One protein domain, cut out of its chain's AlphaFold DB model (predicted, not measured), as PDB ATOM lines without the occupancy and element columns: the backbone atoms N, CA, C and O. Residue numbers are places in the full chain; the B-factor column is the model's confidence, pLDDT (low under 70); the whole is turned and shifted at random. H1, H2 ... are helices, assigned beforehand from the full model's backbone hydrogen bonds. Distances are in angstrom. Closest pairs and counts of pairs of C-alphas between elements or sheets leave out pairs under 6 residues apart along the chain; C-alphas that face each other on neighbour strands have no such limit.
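Overview. This is residues 4 to 77 of the 79 residues of an uncharacterized protein of Planctomycetes bacterium (UniProt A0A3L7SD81). A long helix, H2, makes a shaft with a small helical head at its far end: H3 folds back across the last part of H2, and H4 packs on the side of H3 away from H2. At the other end the short helix H1 turns off from H2 as the foot of an L, and residues 4 to 11, 13 to 19 and 21 to 30 stick out free of the head. The printed part has 74 residues with four named helices, H1 to H4 in that order, and no named strand; the class is all helix. It is only just extended, close to loose, with a radius of gyration of the C-alphas of 17.1 A, and elongated, spanning 50 by 27 by 20 A.

Along the chain. H1, residues 4 to 13, begins with C-alpha 4 at (91.844, 12.088, 92.287) and is 14.4 A long from first to last C-alpha. H2, residues 17 to 43, measures 38.6 A and ends with C-alpha 43 at (54.755, 11.077, 113.451). H3, residues 48 to 60, measures 18.0 A. H4, residues 64 to 76, measures 19.0 A and ends with C-alpha 76 at (56.933, 4.064, 129.385).

Arrangement. H1 and H2 are apart, but only just, their closest C-alphas 8.3 A from each other. H1 touches no helix. H2 touches H3 with residues 32 to 40 alone; the closest C-alphas are those of Leu 35 and Ile 55, 6.1 A apart. They run opposite ways at a steep tilt of 69 degrees, only just short of about perpendicular. H3 and H4 form a helical hairpin, opposite ways at a shallow tilt of 14 degrees, their closest C-alphas those of Leu 53 and Ile 70, 6.3 A apart. H4 is apart from H2. In H1, H2 and H3 every O i to N i+4 pair is within hydrogen-bond range; in H4, 8 of 9 are.

Size, cuts and confidence. The two C-alphas farthest apart are those of Gln 6 and His 76, at 51.6 A. The three links are tight, and the printed part has no cut. The mean pLDDT of the printed part is 96.5, and no printed residue is under 70.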
ATOM      1  N   VAL A   4      92.733  11.571  91.236       96.38
ATOM      2  CA  VAL A   4      91.844  12.088  92.287       96.38
ATOM      3  C   VAL A   4      91.694  11.077  93.423       96.38
ATOM      4  O   VAL A   4      91.821  11.457  94.586       96.38
ATOM      5  N   GLN A   5      91.468   9.800  93.098       96.31
ATOM      6  CA  GLN A   5      91.325   8.742  94.098       96.31
ATOM      7  C   GLN A   5      92.621   8.572  94.899       96.31
ATOM      8  O   GLN A   5      92.589   8.588  96.123       96.31
ATOM      9  N   GLN A   6      93.770   8.521  94.218       96.81
ATOM     10  CA  GLN A   6      95.073   8.373  94.879       96.81
ATOM     11  C   GLN A   6      95.372   9.530  95.842       96.81
ATOM     12  O   GLN A   6      95.873   9.318  96.948       96.81
ATOM     13  N   ARG A   7      95.049  10.766  95.443       97.19
ATOM     14  CA  ARG A   7      95.226  11.942  96.303       97.19
ATOM     15  C   ARG A   7      94.285  11.914  97.505       97.19
ATOM     16  O   ARG A   7      94.698  12.308  98.594       97.19
ATOM     17  N   TYR A   8      93.042  11.486  97.306       94.88
ATOM     18  CA  TYR A   8      92.080  11.328  98.391       94.88
ATOM     19  C   TYR A   8      92.569  10.296  99.413       94.88
ATOM     20  O   TYR A   8      92.665  10.630 100.594       94.88
ATOM     21  N   ASP A   9      92.959   9.104  98.958       96.50
ATOM     22  CA  ASP A   9      93.403   8.011  99.832       96.50
ATOM     23  C   ASP A   9      94.620   8.430 100.665       96.50
ATOM     24  O   ASP A   9      94.608   8.295 101.887       96.50
ATOM     25  N   LYS A  10      95.609   9.082 100.039       97.25
ATOM     26  CA  LYS A  10      96.779   9.616 100.750       97.25
ATOM     27  C   LYS A  10      96.395  10.589 101.872       97.25
ATOM     28  O   LYS A  10      96.917  10.488 102.979       97.25
ATOM     29  N   LEU A  11      95.482  11.524 101.603       96.00
ATOM     30  CA  LEU A  11      95.028  12.491 102.610       96.00
ATOM     31  C   LEU A  11      94.233  11.825 103.739       96.00
ATOM     32  O   LEU A  11      94.287  12.291 104.876       96.00
ATOM     33  N   ILE A  12      93.489  10.757 103.442       94.88
ATOM     34  CA  ILE A  12      92.814   9.952 104.462       94.88
ATOM     35  C   ILE A  12      93.840   9.212 105.320       94.88
ATOM     36  O   ILE A  12      93.711   9.221 106.545       94.88
ATOM     37  N   ASP A  13      94.865   8.616 104.725       96.06
ATOM     38  CA  ASP A  13      95.886   7.861 105.454       96.06
ATOM     39  C   ASP A  13      96.713   8.758 106.378       96.06
ATOM     40  O   ASP A  13      96.873   8.439 107.557       96.06
ATOM     41  N   GLU A  14      97.137   9.923 105.884       97.31
ATOM     42  CA  GLU A  14      97.936  10.905 106.632       97.31
ATOM     43  C   GLU A  14      97.132  11.669 107.702       97.31
ATOM     44  O   GLU A  14      97.709  12.359 108.546       97.31
ATOM     45  N   MET A  15      95.797  11.565 107.703       97.25
ATOM     46  CA  MET A  15      94.957  12.296 108.648       97.25
ATOM     47  C   MET A  15      95.163  11.807 110.094       97.25
ATOM     48  O   MET A  15      95.019  10.609 110.368       97.25
ATOM     49  N   PRO A  16      95.395  12.718 111.061       98.00
ATOM     50  CA  PRO A  16      95.500  12.350 112.468       98.00
ATOM     51  C   PRO A  16      94.241  11.644 112.984       98.00
ATOM     52  O   PRO A  16      93.116  12.036 112.667       98.00
ATOM     53  N   ILE A  17      94.422  10.644 113.850       96.25
ATOM     54  CA  ILE A  17      93.325   9.809 114.373       96.25
ATOM     55  C   ILE A  17      92.223  10.655 115.026       96.25
ATOM     56  O   ILE A  17      91.044  10.431 114.772       96.25
ATOM     57  N   HIS A  18      92.587  11.666 115.820       97.12
ATOM     58  CA  HIS A  18      91.604  12.530 116.481       97.12
ATOM     59  C   HIS A  18      90.722  13.297 115.479       97.12
ATOM     60  O   HIS A  18      89.534  13.478 115.731       97.12
ATOM     61  N   VAL A  19      91.263  13.679 114.315       97.25
ATOM     62  CA  VAL A  19      90.492  14.327 113.242       97.25
ATOM     63  C   VAL A  19      89.556  13.325 112.569       97.25
ATOM     64  O   VAL A  19      88.402  13.661 112.305       97.25
ATOM     65  N   LYS A  20      90.006  12.082 112.344       95.50
ATOM     66  CA  LYS A  20      89.144  11.003 111.821       95.50
ATOM     67  C   LYS A  20      87.941  10.772 112.738       95.50
ATOM     68  O   LYS A  20      86.809  10.715 112.263       95.50
ATOM     69  N   VAL A  21      88.183  10.696 114.048       96.12
ATOM     70  CA  VAL A  21      87.133  10.521 115.062       96.12
ATOM     71  C   VAL A  21      86.178  11.716 115.090       96.12
ATOM     72  O   VAL A  21      84.967  11.511 115.085       96.12
ATOM     73  N   ALA A  22      86.694  12.949 115.062       97.06
ATOM     74  CA  ALA A  22      85.861  14.153 115.043       97.06
ATOM     75  C   ALA A  22      84.938  14.194 113.814       97.06
ATOM     76  O   ALA A  22      83.732  14.385 113.955       97.06
ATOM     77  N   ARG A  23      85.470  13.903 112.620       95.81
ATOM     78  CA  ARG A  23      84.666  13.821 111.389       95.81
ATOM     79  C   ARG A  23      83.608  12.724 111.453       95.81
ATOM     80  O   ARG A  23      82.472  12.946 111.043       95.81
ATOM     81  N   ALA A  24      83.953  11.550 111.983       95.25
ATOM     82  CA  ALA A  24      82.979  10.479 112.172       95.25
ATOM     83  C   ALA A  24      81.851  10.918 113.121       95.25
ATOM     84  O   ALA A  24      80.679  10.689 112.827       95.25
ATOM     85  N   ALA A  25      82.181  11.609 114.217       96.38
ATOM     86  CA  ALA A  25      81.195  12.146 115.151       96.38
ATOM     87  C   ALA A  25      80.258  13.172 114.489       96.38
ATOM     88  O   ALA A  25      79.045  13.096 114.692       96.38
ATOM     89  N   GLU A  26      80.790  14.072 113.657       97.50
ATOM     90  CA  GLU A  26      79.991  15.025 112.870       97.50
ATOM     91  C   GLU A  26      79.048  14.309 111.895       97.50
ATOM     92  O   GLU A  26      77.860  14.629 111.835       97.50
ATOM     93  N   MET A  27      79.534  13.286 111.185       96.12
ATOM     94  CA  MET A  27      78.700  12.475 110.291       96.12
ATOM     95  C   MET A  27      77.591  11.734 111.048       96.12
ATOM     96  O   MET A  27      76.453  11.675 110.575       96.12
ATOM     97  N   PHE A  28      77.892  11.195 112.233       93.81
ATOM     98  CA  PHE A  28      76.888  10.557 113.087       93.81
ATOM     99  C   PHE A  28      75.863  11.554 113.626       93.81
ATOM    100  O   PHE A  28      74.696  11.199 113.787       93.81
ATOM    101  N   GLN A  29      76.266  12.791 113.916       95.69
ATOM    102  CA  GLN A  29      75.317  13.818 114.323       95.69
ATOM    103  C   GLN A  29      74.403  14.206 113.162       95.69
ATOM    104  O   GLN A  29      73.185  14.216 113.322       95.69
ATOM    105  N   TRP A  30      74.976  14.427 111.979       96.88
ATOM    106  CA  TRP A  30      74.210  14.753 110.780       96.88
ATOM    107  C   TRP A  30      73.169  13.676 110.441       96.88
ATOM    108  O   TRP A  30      72.024  14.002 110.129       96.88
ATOM    109  N   SER A  31      73.524  12.390 110.551       95.81
ATOM    110  CA  SER A  31      72.578  11.300 110.285       95.81
ATOM    111  C   SER A  31      71.441  11.247 111.312       95.81
ATOM    112  O   SER A  31      70.285  11.048 110.928       95.81
ATOM    113  N   ARG A  32      71.726  11.501 112.596       95.81
ATOM    114  CA  ARG A  32      70.692  11.638 113.636       95.81
ATOM    115  C   ARG A  32      69.764  12.818 113.367       95.81
ATOM    116  O   ARG A  32      68.550  12.650 113.459       95.81
ATOM    117  N   ASP A  33      70.304  13.971 112.980       96.94
ATOM    118  CA  ASP A  33      69.512  15.165 112.660       96.94
ATOM    119  C   ASP A  33      68.612  14.937 111.441       96.94
ATOM    120  O   ASP A  33      67.468  15.400 111.397       96.94
ATOM    121  N   TRP A  34      69.108  14.202 110.445       97.50
ATOM    122  CA  TRP A  34      68.316  13.796 109.292       97.50
ATOM    123  C   TRP A  34      67.145  12.895 109.702       97.50
ATOM    124  O   TRP A  34      65.995  13.189 109.367       97.50
ATOM    125  N   LEU A  35      67.413  11.842 110.481       97.56
ATOM    126  CA  LEU A  35      66.375  10.929 110.971       97.56
ATOM    127  C   LEU A  35      65.352  11.647 111.851       97.56
ATOM    128  O   LEU A  35      64.157  11.398 111.717       97.56
ATOM    129  N   MET A  36      65.805  12.571 112.699       97.75
ATOM    130  CA  MET A  36      64.941  13.410 113.524       97.75
ATOM    131  C   MET A  36      63.893  14.140 112.677       97.75
ATOM    132  O   MET A  36      62.702  14.078 112.979       97.75
ATOM    133  N   ARG A  37      64.321  14.800 111.593       97.94
ATOM    134  CA  ARG A  37      63.414  15.532 110.691       97.94
ATOM    135  C   ARG A  37      62.391  14.602 110.044       97.94
ATOM    136  O   ARG A  37      61.222  14.962 109.962       97.94
ATOM    137  N   GLN A  38      62.815  13.412 109.618       98.12
ATOM    138  CA  GLN A  38      61.906  12.429 109.030       98.12
ATOM    139  C   GLN A  38      60.885  11.908 110.049       98.12
ATOM    140  O   GLN A  38      59.694  11.858 109.755       98.12
ATOM    141  N   VAL A  39      61.331  11.571 111.262       97.44
ATOM    142  CA  VAL A  39      60.446  11.105 112.341       97.44
ATOM    143  C   VAL A  39      59.395  12.161 112.671       97.44
ATOM    144  O   VAL A  39      58.213  11.832 112.732       97.44
ATOM    145  N   LEU A  40      59.804  13.422 112.834       97.44
ATOM    146  CA  LEU A  40      58.881  14.522 113.121       97.44
ATOM    147  C   LEU A  40      57.887  14.760 111.979       97.44
ATOM    148  O   LEU A  40      56.718  15.031 112.242       97.44
ATOM    149  N   ALA A  41      58.325  14.633 110.726       97.94
ATOM    150  CA  ALA A  41      57.449  14.775 109.566       97.94
ATOM    151  C   ALA A  41      56.386  13.662 109.483       97.94
ATOM    152  O   ALA A  41      55.252  13.929 109.098       97.94
ATOM    153  N   GLU A  42      56.735  12.427 109.851       97.31
ATOM    154  CA  GLU A  42      55.832  11.272 109.752       97.31
ATOM    155  C   GLU A  42      54.921  11.098 110.974       97.31
ATOM    156  O   GLU A  42      53.769  10.689 110.835       97.31
ATOM    157  N   LYS A  43      55.438  11.366 112.178       95.19
ATOM    158  CA  LYS A  43      54.755  11.077 113.451       95.19
ATOM    159  C   LYS A  43      54.234  12.323 114.166       95.19
ATOM    160  O   LYS A  43      53.486  12.191 115.132       95.19
ATOM    161  N   GLY A  44      54.600  13.511 113.690       96.44
ATOM    162  CA  GLY A  44      54.258  14.784 114.310       96.44
ATOM    163  C   GLY A  44      55.159  15.154 115.498       96.44
ATOM    164  O   GLY A  44      56.093  14.422 115.839       96.44
ATOM    165  N   PRO A  45      54.912  16.323 116.120       95.69
ATOM    166  CA  PRO A  45      55.648  16.776 117.298       95.69
ATOM    167  C   PRO A  45      55.468  15.835 118.492       95.69
ATOM    168  O   PRO A  45      54.378  15.324 118.729       95.69
ATOM    169  N   MET A  46      56.532  15.649 119.270       95.75
ATOM    170  CA  MET A  46      56.560  14.802 120.465       95.75
ATOM    171  C   MET A  46      57.614  15.306 121.456       95.75
ATOM    172  O   MET A  46      58.390  16.210 121.135       95.75
ATOM    173  N   SER A  47      57.663  14.721 122.654       96.12
ATOM    174  CA  SER A  47      58.711  15.040 123.629       96.12
ATOM    175  C   SER A  47      60.103  14.664 123.108       96.12
ATOM    176  O   SER A  47      60.265  13.726 122.324       96.12
ATOM    177  N   GLU A  48      61.135  15.367 123.576       94.81
ATOM    178  CA  GLU A  48      62.524  15.080 123.199       94.81
ATOM    179  C   GLU A  48      62.935  13.641 123.557       94.81
ATOM    180  O   GLU A  48      63.660  12.982 122.813       94.81
ATOM    181  N   GLU A  49      62.458  13.134 124.695       95.94
ATOM    182  CA  GLU A  49      62.711  11.761 125.131       95.94
ATOM    183  C   GLU A  49      62.100  10.738 124.166       95.94
ATOM    184  O   GLU A  49      62.796   9.822 123.720       95.94
ATOM    185  N   ARG A  50      60.835  10.933 123.769       96.94
ATOM    186  CA  ARG A  50      60.175  10.065 122.789       96.94
ATOM    187  C   ARG A  50      60.888  10.128 121.439       96.94
ATOM    188  O   ARG A  50      61.187   9.089 120.858       96.94
ATOM    189  N   LEU A  51      61.220  11.332 120.976       97.00
ATOM    190  CA  LEU A  51      61.911  11.557 119.708       97.00
ATOM    191  C   LEU A  51      63.261  10.829 119.654       97.00
ATOM    192  O   LEU A  51      63.568  10.180 118.654       97.00
ATOM    193  N   ARG A  52      64.046  10.870 120.739       96.38
ATOM    194  CA  ARG A  52      65.320  10.138 120.829       96.38
ATOM    195  C   ARG A  52      65.135   8.627 120.676       96.38
ATOM    196  O   ARG A  52      65.910   7.999 119.956       96.38
ATOM    197  N   LEU A  53      64.106   8.050 121.297       97.50
ATOM    198  CA  LEU A  53      63.802   6.621 121.178       97.50
ATOM    199  C   LEU A  53      63.304   6.242 119.776       97.50
ATOM    200  O   LEU A  53      63.693   5.207 119.241       97.50
ATOM    201  N   GLU A  54      62.500   7.097 119.147       97.50
ATOM    202  CA  GLU A  54      62.023   6.892 117.774       97.50
ATOM    203  C   GLU A  54      63.174   6.953 116.749       97.50
ATOM    204  O   GLU A  54      63.223   6.155 115.810       97.50
ATOM    205  N   ILE A  55      64.153   7.845 116.952       97.38
ATOM    206  CA  ILE A  55      65.394   7.877 116.160       97.38
ATOM    207  C   ILE A  55      66.212   6.602 116.400       97.38
ATOM    208  O   ILE A  55      66.656   5.970 115.437       97.38
ATOM    209  N   ALA A  56      66.380   6.191 117.660       96.38
ATOM    210  CA  ALA A  56      67.108   4.971 118.009       96.38
ATOM    211  C   ALA A  56      66.481   3.727 117.361       96.38
ATOM    212  O   ALA A  56      67.211   2.871 116.859       96.38
ATOM    213  N   MET A  57      65.146   3.659 117.291       97.31
ATOM    214  CA  MET A  57      64.434   2.575 116.613       97.31
ATOM    215  C   MET A  57      64.819   2.483 115.131       97.31
ATOM    216  O   MET A  57      65.063   1.391 114.625       97.31
ATOM    217  N   ARG A  58      64.953   3.615 114.429       96.19
ATOM    218  CA  ARG A  58      65.390   3.610 113.021       96.19
ATOM    219  C   ARG A  58      66.847   3.202 112.841       96.19
ATOM    220  O   ARG A  58      67.164   2.521 111.873       96.19
ATOM    221  N   MET A  59      67.730   3.635 113.739       95.31
ATOM    222  CA  MET A  59      69.164   3.347 113.628       95.31
ATOM    223  C   MET A  59      69.491   1.895 113.986       95.31
ATOM    224  O   MET A  59      70.273   1.247 113.294       95.31
ATOM    225  N   TYR A  60      68.890   1.387 115.059       95.75
ATOM    226  CA  TYR A  60      69.335   0.156 115.717       95.75
ATOM    227  C   TYR A  60      68.256  -0.919 115.807       95.75
ATOM    228  O   TYR A  60      68.555  -2.068 116.113       95.75
ATOM    229  N   GLY A  61      67.003  -0.595 115.486       96.19
ATOM    230  CA  GLY A  61      65.885  -1.531 115.576       96.19
ATOM    231  C   GLY A  61      65.934  -2.679 114.569       96.19
ATOM    232  O   GLY A  61      64.987  -3.450 114.510       96.19
ATOM    233  N   HIS A  62      66.982  -2.818 113.757       96.19
ATOM    234  CA  HIS A  62      67.198  -4.012 112.938       96.19
ATOM    235  C   HIS A  62      67.720  -5.195 113.771       96.19
ATOM    236  O   HIS A  62      67.494  -6.343 113.393       96.19
ATOM    237  N   GLU A  63      68.356  -4.928 114.916       97.56
ATOM    238  CA  GLU A  63      68.783  -5.945 115.875       97.56
ATOM    239  C   GLU A  63      67.666  -6.224 116.887       97.56
ATOM    240  O   GLU A  63      67.245  -5.339 117.633       97.56
ATOM    241  N   GLU A  64      67.193  -7.469 116.932       97.12
ATOM    242  CA  GLU A  64      66.026  -7.856 117.735       97.12
ATOM    243  C   GLU A  64      66.166  -7.541 119.241       97.12
ATOM    244  O   GLU A  64      65.244  -6.943 119.800       97.12
ATOM    245  N   PRO A  65      67.304  -7.822 119.915       97.38
ATOM    246  CA  PRO A  65      67.457  -7.460 121.326       97.38
ATOM    247  C   PRO A  65      67.372  -5.947 121.564       97.38
ATOM    248  O   PRO A  65      66.812  -5.497 122.563       97.38
ATOM    249  N   VAL A  66      67.905  -5.147 120.638       97.50
ATOM    250  CA  VAL A  66      67.907  -3.683 120.744       97.50
ATOM    251  C   VAL A  66      66.512  -3.125 120.488       97.50
ATOM    252  O   VAL A  66      66.049  -2.265 121.239       97.50
ATOM    253  N   ARG A  67      65.804  -3.656 119.484       97.88
ATOM    254  CA  ARG A  67      64.405  -3.311 119.204       97.88
ATOM    255  C   ARG A  67      63.536  -3.485 120.448       97.88
ATOM    256  O   ARG A  67      62.869  -2.533 120.845       97.88
ATOM    257  N   GLN A  68      63.605  -4.644 121.101       97.81
ATOM    258  CA  GLN A  68      62.799  -4.946 122.293       97.81
ATOM    259  C   GLN A  68      63.071  -3.975 123.450       97.81
ATOM    260  O   GLN A  68      62.143  -3.535 124.133       97.81
ATOM    261  N   LEU A  69      64.337  -3.599 123.662       97.62
ATOM    262  CA  LEU A  69      64.704  -2.604 124.673       97.62
ATOM    263  C   LEU A  69      64.099  -1.229 124.363       97.62
ATOM    264  O   LEU A  69      63.561  -0.577 125.263       97.62
ATOM    265  N   ILE A  70      64.151  -0.801 123.101       97.62
ATOM    266  CA  ILE A  70      63.607   0.492 122.673       97.62
ATOM    267  C   ILE A  70      62.075   0.488 122.744       97.62
ATOM    268  O   ILE A  70      61.497   1.450 123.244       97.62
ATOM    269  N   GLU A  71      61.404  -0.581 122.312       96.94
ATOM    270  CA  GLU A  71      59.942  -0.720 122.415       96.94
ATOM    271  C   GLU A  71      59.470  -0.671 123.868       96.94
ATOM    272  O   GLU A  71      58.513   0.039 124.191       96.94
ATOM    273  N   LYS A  72      60.182  -1.359 124.769       96.94
ATOM    274  CA  LYS A  72      59.910  -1.284 126.205       96.94
ATOM    275  C   LYS A  72      60.048   0.150 126.716       96.94
ATOM    276  O   LYS A  72      59.144   0.632 127.393       96.94
ATOM    277  N   ALA A  73      61.125   0.854 126.369       96.50
ATOM    278  CA  ALA A  73      61.299   2.254 126.755       96.50
ATOM    279  C   ALA A  73      60.177   3.150 126.193       96.50
ATOM    280  O   ALA A  73      59.582   3.924 126.937       96.50
ATOM    281  N   LEU A  74      59.810   2.979 124.919       95.50
ATOM    282  CA  LEU A  74      58.711   3.708 124.276       95.50
ATOM    283  C   LEU A  74      57.359   3.471 124.958       95.50
ATOM    284  O   LEU A  74      56.525   4.375 124.955       95.50
ATOM    285  N   SER A  75      57.133   2.293 125.548       94.75
ATOM    286  CA  SER A  75      55.900   1.998 126.293       94.75
ATOM    287  C   SER A  75      55.768   2.783 127.606       94.75
ATOM    288  O   SER A  75      54.658   2.943 128.113       94.75
ATOM    289  N   HIS A  76      56.882   3.295 128.140       93.31
ATOM    290  CA  HIS A  76      56.933   4.064 129.385       93.31
ATOM    291  C   HIS A  76      56.951   5.584 129.168       93.31
ATOM    292  O   HIS A  76      56.775   6.332 130.129       93.31
ATOM    293  N   VAL A  77      57.134   6.051 127.930       91.56
ATOM    294  CA  VAL A  77      57.145   7.481 127.592       91.56
ATOM    295  C   VAL A  77      55.781   7.885 127.033       91.56
ATOM    296  O   VAL A  77      55.214   7.198 126.179       91.56
TER     297      VAL A  77